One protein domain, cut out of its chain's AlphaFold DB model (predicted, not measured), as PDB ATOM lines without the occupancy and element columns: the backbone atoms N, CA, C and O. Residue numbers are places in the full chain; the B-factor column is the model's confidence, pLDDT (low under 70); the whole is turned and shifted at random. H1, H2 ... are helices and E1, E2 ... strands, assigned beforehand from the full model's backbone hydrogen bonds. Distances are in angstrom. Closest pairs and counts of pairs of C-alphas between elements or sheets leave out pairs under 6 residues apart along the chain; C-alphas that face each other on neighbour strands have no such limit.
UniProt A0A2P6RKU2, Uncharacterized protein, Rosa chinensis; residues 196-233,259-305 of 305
ATOM      1  N   PRO A 196     151.251 191.584 172.160       86.00
ATOM      2  CA  PRO A 196     150.418 190.893 173.127       86.00
ATOM      3  C   PRO A 196     149.279 190.186 172.390       86.00
ATOM      4  O   PRO A 196     148.743 190.708 171.412       86.00
ATOM      5  N   ALA A 197     148.896 189.004 172.874       87.19
ATOM      6  CA  ALA A 197     147.737 188.310 172.334       87.19
ATOM      7  C   ALA A 197     146.492 189.220 172.421       87.19
ATOM      8  O   ALA A 197     146.367 189.973 173.393       87.19
ATOM      9  N   PRO A 198     145.563 189.162 171.455       91.00
ATOM     10  CA  PRO A 198     144.275 189.841 171.558       91.00
ATOM     11  C   PRO A 198     143.591 189.574 172.906       91.00
ATOM     12  O   PRO A 198     143.686 188.475 173.454       91.00
ATOM     13  N   SER A 199     142.894 190.576 173.446       89.62
ATOM     14  CA  SER A 199     142.275 190.505 174.781       89.62
ATOM     15  C   SER A 199     141.295 189.339 174.922       89.62
ATOM     16  O   SER A 199     141.228 188.723 175.982       89.62
ATOM     17  N   PHE A 200     140.581 189.005 173.847       89.56
ATOM     18  CA  PHE A 200     139.717 187.833 173.756       89.56
ATOM     19  C   PHE A 200     140.489 186.525 173.994       89.56
ATOM     20  O   PHE A 200     140.178 185.795 174.932       89.56
ATOM     21  N   LEU A 201     141.563 186.289 173.229       88.50
ATOM     22  CA  LEU A 201     142.392 185.088 173.367       88.50
ATOM     23  C   LEU A 201     143.038 184.989 174.753       88.50
ATOM     24  O   LEU A 201     143.101 183.904 175.321       88.50
ATOM     25  N   GLN A 202     143.473 186.114 175.335       88.31
ATOM     26  CA  GLN A 202     144.009 186.115 176.702       88.31
ATOM     27  C   GLN A 202     142.978 185.618 177.721       88.31
ATOM     28  O   GLN A 202     143.336 184.846 178.602       88.31
ATOM     29  N   LYS A 203     141.707 186.023 177.591       88.88
ATOM     30  CA  LYS A 203     140.638 185.631 178.523       88.88
ATOM     31  C   LYS A 203     140.270 184.154 178.420       88.88
ATOM     32  O   LYS A 203     140.081 183.527 179.458       88.88
ATOM     33  N   ILE A 204     140.164 183.613 177.204       90.06
ATOM     34  CA  ILE A 204     139.765 182.210 176.982       90.06
ATOM     35  C   ILE A 204     140.920 181.218 177.191       90.06
ATOM     36  O   ILE A 204     140.686 180.023 177.319       90.06
ATOM     37  N   LEU A 205     142.170 181.691 177.223       88.69
ATOM     38  CA  LEU A 205     143.343 180.865 177.531       88.69
ATOM     39  C   LEU A 205     143.769 180.946 179.004       88.69
ATOM     40  O   LEU A 205     144.569 180.115 179.443       88.69
ATOM     41  N   ASP A 206     143.268 181.925 179.764       87.50
ATOM     42  CA  ASP A 206     143.647 182.142 181.163       87.50
ATOM     43  C   ASP A 206     143.193 180.966 182.050       87.50
ATOM     44  O   ASP A 206     141.989 180.745 182.193       87.50
ATOM     45  N   PRO A 207     144.113 180.210 182.681       81.88
ATOM     46  CA  PRO A 207     143.760 179.131 183.604       81.88
ATOM     47  C   PRO A 207     142.887 179.557 184.785       81.88
ATOM     48  O   PRO A 207     142.229 178.704 185.371       81.88
ATOM     49  N   GLN A 208     142.914 180.837 185.155       80.38
ATOM     50  CA  GLN A 208     142.217 181.350 186.334       80.38
ATOM     51  C   GLN A 208     140.803 181.861 186.031       80.38
ATOM     52  O   GLN A 208     140.099 182.290 186.942       80.38
ATOM     53  N   ASN A 209     140.379 181.832 184.765       71.62
ATOM     54  CA  ASN A 209     139.078 182.329 184.333       71.62
ATOM     55  C   ASN A 209     138.097 181.158 184.152       71.62
ATOM     56  O   ASN A 209     138.235 180.358 183.233       71.62
ATOM     57  N   VAL A 210     137.117 181.008 185.042       71.31
ATOM     58  CA  VAL A 210     136.379 179.739 185.190       71.31
ATOM     59  C   VAL A 210     134.886 180.026 185.084       71.31
ATOM     60  O   VAL A 210     134.238 180.307 186.090       71.31
ATOM     61  N   PRO A 211     134.355 180.101 183.850       82.19
ATOM     62  CA  PRO A 211     134.012 178.850 183.159       82.19
ATOM     63  C   PRO A 211     134.391 178.777 181.667       82.19
ATOM     64  O   PRO A 211     134.553 177.688 181.121       82.19
ATOM     65  N   GLU A 212     134.545 179.915 180.991       83.50
ATOM     66  CA  GLU A 212     134.715 179.961 179.535       83.50
ATOM     67  C   GLU A 212     136.078 179.431 179.077       83.50
ATOM     68  O   GLU A 212     136.146 178.678 178.106       83.50
ATOM     69  N   SER A 213     137.152 179.756 179.803       88.62
ATOM     70  CA  SER A 213     138.487 179.244 179.480       88.62
ATOM     71  C   SER A 213     138.592 177.741 179.717       88.62
ATOM     72  O   SER A 213     139.183 177.033 178.905       88.62
ATOM     73  N   THR A 214     137.948 177.206 180.758       88.62
ATOM     74  CA  THR A 214     137.887 175.753 180.977       88.62
ATOM     75  C   THR A 214     137.227 175.044 179.799       88.62
ATOM     76  O   THR A 214     137.809 174.109 179.249       88.62
ATOM     77  N   LEU A 215     136.057 175.527 179.369       89.00
ATOM     78  CA  LEU A 215     135.323 174.949 178.244       89.00
ATOM     79  C   LEU A 215     136.133 175.007 176.941       89.00
ATOM     80  O   LEU A 215     136.241 174.009 176.223       89.00
ATOM     81  N   PHE A 216     136.743 176.165 176.665       90.38
ATOM     82  CA  PHE A 216     137.603 176.356 175.501       90.38
ATOM     83  C   PHE A 216     138.798 175.403 175.527       90.38
ATOM     84  O   PHE A 216     139.068 174.716 174.546       90.38
ATOM     85  N   ARG A 217     139.502 175.305 176.659       88.00
ATOM     86  CA  ARG A 217     140.699 174.467 176.798       88.00
ATOM     87  C   ARG A 217     140.399 172.976 176.700       88.00
ATOM     88  O   ARG A 217     141.222 172.246 176.153       88.00
ATOM     89  N   GLN A 218     139.239 172.532 177.183       88.62
ATOM     90  CA  GLN A 218     138.776 171.154 176.999       88.62
ATOM     91  C   GLN A 218     138.504 170.840 175.519       88.62
ATOM     92  O   GLN A 218     138.822 169.745 175.059       88.62
ATOM     93  N   ASN A 219     138.013 171.819 174.752       89.69
ATOM     94  CA  ASN A 219     137.683 171.673 173.331       89.69
ATOM     95  C   ASN A 219     138.741 172.256 172.374       89.69
ATOM     96  O   ASN A 219     138.518 172.317 171.169       89.69
ATOM     97  N   ILE A 220     139.925 172.651 172.860       91.06
ATOM     98  CA  ILE A 220     140.923 173.374 172.051       91.06
ATOM     99  C   ILE A 220     141.374 172.583 170.818       91.06
ATOM    100  O   ILE A 220     141.662 173.157 169.773       91.06
ATOM    101  N   ARG A 221     141.402 171.247 170.915       89.56
ATOM    102  CA  ARG A 221     141.734 170.373 169.782       89.56
ATOM    103  C   ARG A 221     140.658 170.415 168.697       89.56
ATOM    104  O   ARG A 221     141.010 170.379 167.524       89.56
ATOM    105  N   VAL A 222     139.385 170.523 169.081       90.88
ATOM    106  CA  VAL A 222     138.248 170.654 168.157       90.88
ATOM    107  C   VAL A 222     138.359 171.981 167.410       90.88
ATOM    108  O   VAL A 222     138.423 171.972 166.184       90.88
ATOM    109  N   TYR A 223     138.525 173.096 168.134       91.88
ATOM    110  CA  TYR A 223     138.734 174.411 167.515       91.88
ATOM    111  C   TYR A 223     139.944 174.414 166.574       91.88
ATOM    112  O   TYR A 223     139.815 174.786 165.414       91.88
ATOM    113  N   ASN A 224     141.105 173.912 167.003       90.81
ATOM    114  CA  ASN A 224     142.288 173.842 166.134       90.81
ATOM    115  C   ASN A 224     142.061 172.962 164.888       90.81
ATOM    116  O   ASN A 224     142.615 173.238 163.821       90.81
ATOM    117  N   SER A 225     141.235 171.918 165.000       88.25
ATOM    118  CA  SER A 225     140.885 171.058 163.864       88.25
ATOM    119  C   SER A 225     140.034 171.800 162.829       88.25
ATOM    120  O   SER A 225     140.263 171.631 161.636       88.25
ATOM    121  N   MET A 226     139.135 172.696 163.256       90.31
ATOM    122  CA  MET A 226     138.317 173.525 162.353       90.31
ATOM    123  C   MET A 226     139.150 174.467 161.472       90.31
ATOM    124  O   MET A 226     138.716 174.828 160.379       90.31
ATOM    125  N   PHE A 227     140.347 174.856 161.924       91.06
ATOM    126  CA  PHE A 227     141.295 175.707 161.186       91.06
ATOM    127  C   PHE A 227     142.441 174.920 160.537       91.06
ATOM    128  O   PHE A 227     143.419 175.499 160.066       91.06
ATOM    129  N   SER A 228     142.358 173.589 160.518       88.44
ATOM    130  CA  SER A 228     143.389 172.770 159.892       88.44
ATOM    131  C   SER A 228     143.277 172.832 158.371       88.44
ATOM    132  O   SER A 228     142.216 172.603 157.800       88.44
ATOM    133  N   PHE A 229     144.392 173.125 157.702       86.44
ATOM    134  CA  PHE A 229     144.415 173.286 156.245       86.44
ATOM    135  C   PHE A 229     144.476 171.954 155.486       86.44
ATOM    136  O   PHE A 229     144.053 171.870 154.336       86.44
ATOM    137  N   THR A 230     144.991 170.904 156.123       82.88
ATOM    138  CA  THR A 230     145.087 169.551 155.561       82.88
ATOM    139  C   THR A 230     144.732 168.525 156.628       82.88
ATOM    140  O   THR A 230     144.905 168.786 157.823       82.88
ATOM    141  N   SER A 231     144.242 167.359 156.206       79.50
ATOM    142  CA  SER A 231     144.212 166.186 157.074       79.50
ATOM    143  C   SER A 231     145.563 165.487 157.071       79.50
ATOM    144  O   SER A 231     146.359 165.605 156.136       79.50
ATOM    145  N   MET A 232     145.808 164.731 158.136       75.69
ATOM    146  CA  MET A 232     146.949 163.835 158.240       75.69
ATOM    147  C   MET A 232     146.434 162.400 158.309       75.69
ATOM    148  O   MET A 232     145.673 162.061 159.220       75.69
ATOM    149  N   GLY A 233     146.853 161.566 157.360       71.81
ATOM    150  CA  GLY A 233     146.642 160.121 157.403       71.81
ATOM    151  C   GLY A 233     147.826 159.439 158.083       71.81
ATOM    152  O   GLY A 233     148.969 159.645 157.678       71.81
ATOM    153  N   MET A 259     145.515 166.418 150.385       70.44
ATOM    154  CA  MET A 259     144.983 167.686 149.896       70.44
ATOM    155  C   MET A 259     143.916 167.397 148.840       70.44
ATOM    156  O   MET A 259     144.216 166.890 147.760       70.44
ATOM    157  N   GLY A 260     142.660 167.682 149.179       70.19
ATOM    158  CA  GLY A 260     141.535 167.547 148.257       70.19
ATOM    159  C   GLY A 260     141.498 168.653 147.199       70.19
ATOM    160  O   GLY A 260     142.320 169.571 147.189       70.19
ATOM    161  N   SER A 261     140.496 168.583 146.322       80.38
ATOM    162  CA  SER A 261     140.156 169.665 145.395       80.38
ATOM    163  C   SER A 261     139.911 170.983 146.137       80.38
ATOM    164  O   SER A 261     139.505 170.997 147.297       80.38
ATOM    165  N   ILE A 262     140.125 172.110 145.457       84.25
ATOM    166  CA  ILE A 262     139.915 173.442 146.047       84.25
ATOM    167  C   ILE A 262     138.436 173.745 146.345       84.25
ATOM    168  O   ILE A 262     138.136 174.516 147.251       84.25
ATOM    169  N   LEU A 263     137.522 173.102 145.617       86.88
ATOM    170  CA  LEU A 263     136.081 173.131 145.861       86.88
ATOM    171  C   LEU A 263     135.609 171.744 146.316       86.88
ATOM    172  O   LEU A 263     136.173 170.747 145.849       86.88
ATOM    173  N   PRO A 264     134.604 171.659 147.202       85.94
ATOM    174  CA  PRO A 264     133.986 170.389 147.538       85.94
ATOM    175  C   PRO A 264     133.322 169.769 146.295       85.94
ATOM    176  O   PRO A 264     132.825 170.503 145.438       85.94
ATOM    177  N   PRO A 265     133.321 168.431 146.181       86.31
ATOM    178  CA  PRO A 265     132.497 167.723 145.206       86.31
ATOM    179  C   PRO A 265     131.002 168.020 145.387       86.31
ATOM    180  O   PRO A 265     130.561 168.412 146.467       86.31
ATOM    181  N   ASP A 266     130.213 167.780 144.339       85.69
ATOM    182  CA  ASP A 266     128.766 167.998 144.378       85.69
ATOM    183  C   ASP A 266     128.106 167.184 145.503       85.69
ATOM    184  O   ASP A 266     128.243 165.964 145.575       85.69
ATOM    185  N   GLY A 267     127.372 167.872 146.380       83.88
ATOM    186  CA  GLY A 267     126.661 167.264 147.509       83.88
ATOM    187  C   GLY A 267     127.506 167.013 148.765       83.88
ATOM    188  O   GLY A 267     126.947 166.595 149.777       83.88
ATOM    189  N   GLU A 268     128.810 167.300 148.743       85.62
ATOM    190  CA  GLU A 268     129.697 167.162 149.905       85.62
ATOM    191  C   GLU A 268     129.895 168.493 150.648       85.62
ATOM    192  O   GLU A 268     129.914 169.576 150.060       85.62
ATOM    193  N   CYS A 269     130.104 168.414 151.965       85.56
ATOM    194  CA  CYS A 269     130.462 169.582 152.772       85.56
ATOM    195  C   CYS A 269     131.938 169.976 152.559       85.56
ATOM    196  O   CYS A 269     132.794 169.089 152.468       85.56
ATOM    197  N   PRO A 270     132.271 171.283 152.556       88.50
ATOM    198  CA  PRO A 270     133.654 171.746 152.462       88.50
ATOM    199  C   PRO A 270     134.479 171.297 153.674       88.50
ATOM    200  O   PRO A 270     134.019 171.367 154.814       88.50
ATOM    201  N   LYS A 271     135.720 170.856 153.437       86.50
ATOM    202  CA  LYS A 271     136.648 170.389 154.484       86.50
ATOM    203  C   LYS A 271     138.048 170.985 154.296       86.50
ATOM    204  O   LYS A 271     138.498 171.236 153.177       86.50
ATOM    205  N   TYR A 272     138.763 171.178 155.403       87.69
ATOM    206  CA  TYR A 272     140.158 171.637 155.433       87.69
ATOM    207  C   TYR A 272     140.392 172.939 154.641       87.69
ATOM    208  O   TYR A 272     139.711 173.933 154.882       87.69
ATOM    209  N   ALA A 273     141.319 172.954 153.675       88.44
ATOM    210  CA  ALA A 273     141.604 174.100 152.809       88.44
ATOM    211  C   ALA A 273     140.357 174.701 152.129       88.44
ATOM    212  O   ALA A 273     140.290 175.917 151.949       88.44
ATOM    213  N   GLN A 274     139.353 173.880 151.796       89.81
ATOM    214  CA  GLN A 274     138.122 174.333 151.128       89.81
ATOM    215  C   GLN A 274     137.332 175.329 151.991       89.81
ATOM    216  O   GLN A 274     136.684 176.229 151.456       89.81
ATOM    217  N   LEU A 275     137.438 175.225 153.324       90.75
ATOM    218  CA  LEU A 275     136.754 176.106 154.283       90.75
ATOM    219  C   LEU A 275     137.187 177.573 154.166       90.75
ATOM    220  O   LEU A 275     136.472 178.455 154.624       90.75
ATOM    221  N   TYR A 276     138.334 177.846 153.541       90.50
ATOM    222  CA  TYR A 276     138.850 179.203 153.363       90.50
ATOM    223  C   TYR A 276     138.374 179.881 152.072       90.50
ATOM    224  O   TYR A 276     138.551 181.090 151.930       90.50
ATOM    225  N   VAL A 277     137.812 179.129 151.118       89.62
ATOM    226  CA  VAL A 277     137.530 179.632 149.758       89.62
ATOM    227  C   VAL A 277     136.115 179.350 149.252       89.62
ATOM    228  O   VAL A 277     135.653 180.075 148.377       89.62
ATOM    229  N   TYR A 278     135.427 178.330 149.775       87.25
ATOM    230  CA  TYR A 278     134.148 177.863 149.226       87.25
ATOM    231  C   TYR A 278     132.987 178.854 149.422       87.25
ATOM    232  O   TYR A 278     132.367 179.281 148.454       87.25
ATOM    233  N   ASP A 279     132.701 179.230 150.670       88.94
ATOM    234  CA  ASP A 279     131.647 180.185 151.019       88.94
ATOM    235  C   ASP A 279     132.038 180.950 152.284       88.94
ATOM    236  O   ASP A 279     131.858 180.485 153.414       88.94
ATOM    237  N   THR A 280     132.584 182.145 152.075       87.44
ATOM    238  CA  THR A 280     133.072 183.019 153.145       87.44
ATOM    239  C   THR A 280     131.946 183.666 153.949       87.44
ATOM    240  O   THR A 280     132.200 184.168 155.041       87.44
ATOM    241  N   LYS A 281     130.697 183.656 153.459       92.56
ATOM    242  CA  LYS A 281     129.560 184.214 154.211       92.56
ATOM    243  C   LYS A 281     129.093 183.272 155.314       92.56
ATOM    244  O   LYS A 281     128.630 183.746 156.346       92.56
ATOM    245  N   ASN A 282     129.229 181.963 155.102       92.06
ATOM    246  CA  ASN A 282     128.808 180.922 156.042       92.06
ATOM    247  C   ASN A 282     129.999 180.169 156.661       92.06
ATOM    248  O   ASN A 282     129.853 179.023 157.083       92.06
ATOM    249  N   GLU A 283     131.174 180.805 156.732       92.94
ATOM    250  CA  GLU A 283     132.425 180.189 157.194       92.94
ATOM    251  C   GLU A 283     132.276 179.482 158.551       92.94
ATOM    252  O   GLU A 283     132.660 178.323 158.678       92.94
ATOM    253  N   VAL A 284     131.675 180.149 159.542       93.31
ATOM    254  CA  VAL A 284     131.504 179.607 160.902       93.31
ATOM    255  C   VAL A 284     130.693 178.311 160.889       93.31
ATOM    256  O   VAL A 284     131.127 177.299 161.435       93.31
ATOM    257  N   SER A 285     129.544 178.318 160.210       92.69
ATOM    258  CA  SER A 285     128.686 177.134 160.084       92.69
ATOM    259  C   SER A 285     129.415 176.006 159.351       92.69
ATOM    260  O   SER A 285     129.464 174.876 159.831       92.69
ATOM    261  N   ASN A 286     130.088 176.328 158.243       92.94
ATOM    262  CA  ASN A 286     130.856 175.360 157.463       92.94
ATOM    263  C   ASN A 286     131.977 174.707 158.288       92.94
ATOM    264  O   ASN A 286     132.163 173.493 158.219       92.94
ATOM    265  N   ARG A 287     132.700 175.488 159.101       93.06
ATOM    266  CA  ARG A 287     133.765 174.993 159.987       93.06
ATOM    267  C   ARG A 287     133.233 174.054 161.065       93.06
ATOM    268  O   ARG A 287     133.854 173.024 161.320       93.06
ATOM    269  N   ILE A 288     132.096 174.394 161.670       93.19
ATOM    270  CA  ILE A 288     131.459 173.550 162.684       93.19
ATOM    271  C   ILE A 288     130.980 172.244 162.044       93.19
ATOM    272  O   ILE A 288     131.368 171.175 162.508       93.19
ATOM    273  N   ASN A 289     130.261 172.318 160.923       91.12
ATOM    274  CA  ASN A 289     129.726 171.147 160.218       91.12
ATOM    275  C   ASN A 289     130.820 170.200 159.712       91.12
ATOM    276  O   ASN A 289     130.592 168.999 159.588       91.12
ATOM    277  N   ALA A 290     132.016 170.718 159.417       88.50
ATOM    278  CA  ALA A 290     133.142 169.896 158.985       88.50
ATOM    279  C   ALA A 290     133.680 168.969 160.090       88.50
ATOM    280  O   ALA A 290     134.304 167.955 159.773       88.50
ATOM    281  N   ILE A 291     133.468 169.312 161.366       87.62
ATOM    282  CA  ILE A 291     133.978 168.561 162.524       87.62
ATOM    283  C   ILE A 291     132.850 167.889 163.313       87.62
ATOM    284  O   ILE A 291     133.038 166.778 163.805       87.62
ATOM    285  N   ASP A 292     131.695 168.540 163.416       87.81
ATOM    286  CA  ASP A 292     130.512 168.075 164.140       87.81
ATOM    287  C   ASP A 292     129.247 168.235 163.270       87.81
ATOM    288  O   ASP A 292     128.444 169.142 163.493       87.81
ATOM    289  N   PRO A 293     129.070 167.392 162.233       83.88
ATOM    290  CA  PRO A 293     127.932 167.486 161.316       83.88
ATOM    291  C   PRO A 293     126.588 167.143 161.973       83.88
ATOM    292  O   PRO A 293     125.546 167.525 161.443       83.88
ATOM    293  N   THR A 294     126.587 166.411 163.094       85.56
ATOM    294  CA  THR A 294     125.366 166.068 163.842       85.56
ATOM    295  C   THR A 294     125.026 167.092 164.924       85.56
ATOM    296  O   THR A 294     123.937 167.015 165.491       85.56
ATOM    297  N   HIS A 295     125.902 168.078 165.165       82.50
ATOM    298  CA  HIS A 295     125.763 169.099 166.209       82.50
ATOM    299  C   HIS A 295     125.521 168.512 167.606       82.50
ATOM    300  O   HIS A 295     124.773 169.071 168.411       82.50
ATOM    301  N   GLU A 296     126.143 167.372 167.903       83.50
ATOM    302  CA  GLU A 296     126.011 166.721 169.209       83.50
ATOM    303  C   GLU A 296     126.841 167.429 170.285       83.50
ATOM    304  O   GLU A 296     126.537 167.332 171.479       83.50
ATOM    305  N   ASN A 297     127.897 168.151 169.897       82.00
ATOM    306  CA  ASN A 297     128.761 168.832 170.846       82.00
ATOM    307  C   ASN A 297     128.253 170.247 171.162       82.00
ATOM    308  O   ASN A 297     128.725 171.244 170.613       82.00
ATOM    309  N   GLU A 298     127.372 170.337 172.157       84.62
ATOM    310  CA  GLU A 298     126.839 171.603 172.696       84.62
ATOM    311  C   GLU A 298     127.922 172.551 173.262       84.62
ATOM    312  O   GLU A 298     127.657 173.723 173.536       84.62
ATOM    313  N   ASN A 299     129.157 172.070 173.447       86.94
ATOM    314  CA  ASN A 299     130.263 172.861 173.991       86.94
ATOM    315  C   ASN A 299     131.022 173.672 172.927       86.94
ATOM    316  O   ASN A 299     131.935 174.436 173.274       86.94
ATOM    317  N   ILE A 300     130.688 173.499 171.645       89.62
ATOM    318  CA  ILE A 300     131.240 174.306 170.557       89.62
ATOM    319  C   ILE A 300     130.489 175.636 170.515       89.62
ATOM    320  O   ILE A 300     129.283 175.690 170.301       89.62
ATOM    321  N   LYS A 301     131.227 176.725 170.705       90.06
ATOM    322  CA  LYS A 301     130.712 178.087 170.714       90.06
ATOM    323  C   LYS A 301     131.016 178.768 169.381       90.06
ATOM    324  O   LYS A 301     132.196 178.994 169.096       90.06
ATOM    325  N   PRO A 302     129.996 179.136 168.584       90.94
ATOM    326  CA  PRO A 302     130.199 179.814 167.307       90.94
ATOM    327  C   PRO A 302     130.937 181.148 167.431       90.94
ATOM    328  O   PRO A 302     131.568 181.565 166.475       90.94
ATOM    329  N   GLU A 303     130.903 181.813 168.593       90.31
ATOM    330  CA  GLU A 303     131.600 183.095 168.791       90.31
ATOM    331  C   GLU A 303     133.131 182.956 168.883       90.31
ATOM    332  O   GLU A 303     133.846 183.960 168.869       90.31
ATOM    333  N   ILE A 304     133.631 181.726 169.044       88.81
ATOM    334  CA  ILE A 304     135.063 181.410 169.129       88.81
ATOM    335  C   ILE A 304     135.645 181.048 167.751       88.81
ATOM    336  O   ILE A 304     136.857 181.177 167.553       88.81
ATOM    337  N   VAL A 305     134.796 180.584 166.830       87.69
ATOM    338  CA  VAL A 305     135.138 180.172 165.458       87.69
ATOM    339  C   VAL A 305     135.162 181.394 164.546       87.69
ATOM    340  O   VAL A 305     136.121 181.501 163.754       87.69
TER     341      VAL A 305
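What this domain is: This is residues 196 to 233 and 259 to 305 of the 305 residues of an uncharacterized protein of Rosa chinensis (UniProt A0A2P6RKU2). Two small groups of short helices lie toward opposite ends, with H3 leading from one to the other: H1 and H2 meet at a steep angle in the first, and H4 and H5 sit together in the second, where H5 runs across H3. The loop of residues 259 to 271 reaches the end far from H1 and H2, while residues 292 to 305 loop away from H5 and fold back toward the middle. The printed part has 85 residues, with five named helices and one named strand in the order H1, H2, H3, E1, H4, H5; the class is mostly helix, with under half of the residues in named elements. It is only just compact, close to loose, with a radius of gyration of the C-alphas of 14.3 A and spans of 46 by 31 by 30 A.

How they stand to each other: H5, residues 283 to 291, touches H3, residues 220 to 226, only just about perpendicular at 71 degrees; their closest C-alphas, of Arg 287 and Met 226, are 5.3 A apart. H5 also touches H4, residues 272 to 276, closest at the C-alphas of Arg 287 and Leu 275, 6.5 A. H3 and H2, residues 212 to 218, meet only through their tight link. H2 touches H1, residues 199 to 205, at a steep tilt of 49 degrees, the same way, closest at the C-alphas of Ser 213 and Ile 204, 4.1 A. H1 and H5 are apart. E1, residues 231 to 233, pairs with no named strand. In H1, H2 and H3 every O i to N i+4 pair is within hydrogen-bond range; H5 has 4 of 5, and H4 0 of 1 but 2 of 2 O i to N i+3 pairs.

Where its parts are: H1 begins at C-alpha 199 (142.275, 190.505, 174.781) and is 10.1 A long; H2 and H3 are each 10.0 A. E1 is 6.5 A and H4 8.0 A. H5, 12.9 A, ends at C-alpha 291 (133.978, 168.561, 162.524).

The domain as a whole: The two C-alphas farthest apart, of Gln 208 and Asp 266, are 46.0 A apart. Residues 234 to 258 are not printed, and C-alphas 233 and 259 are 10.8 A apart across the cut. Of the links printed whole, none is long. No printed residue has a pLDDT under 70.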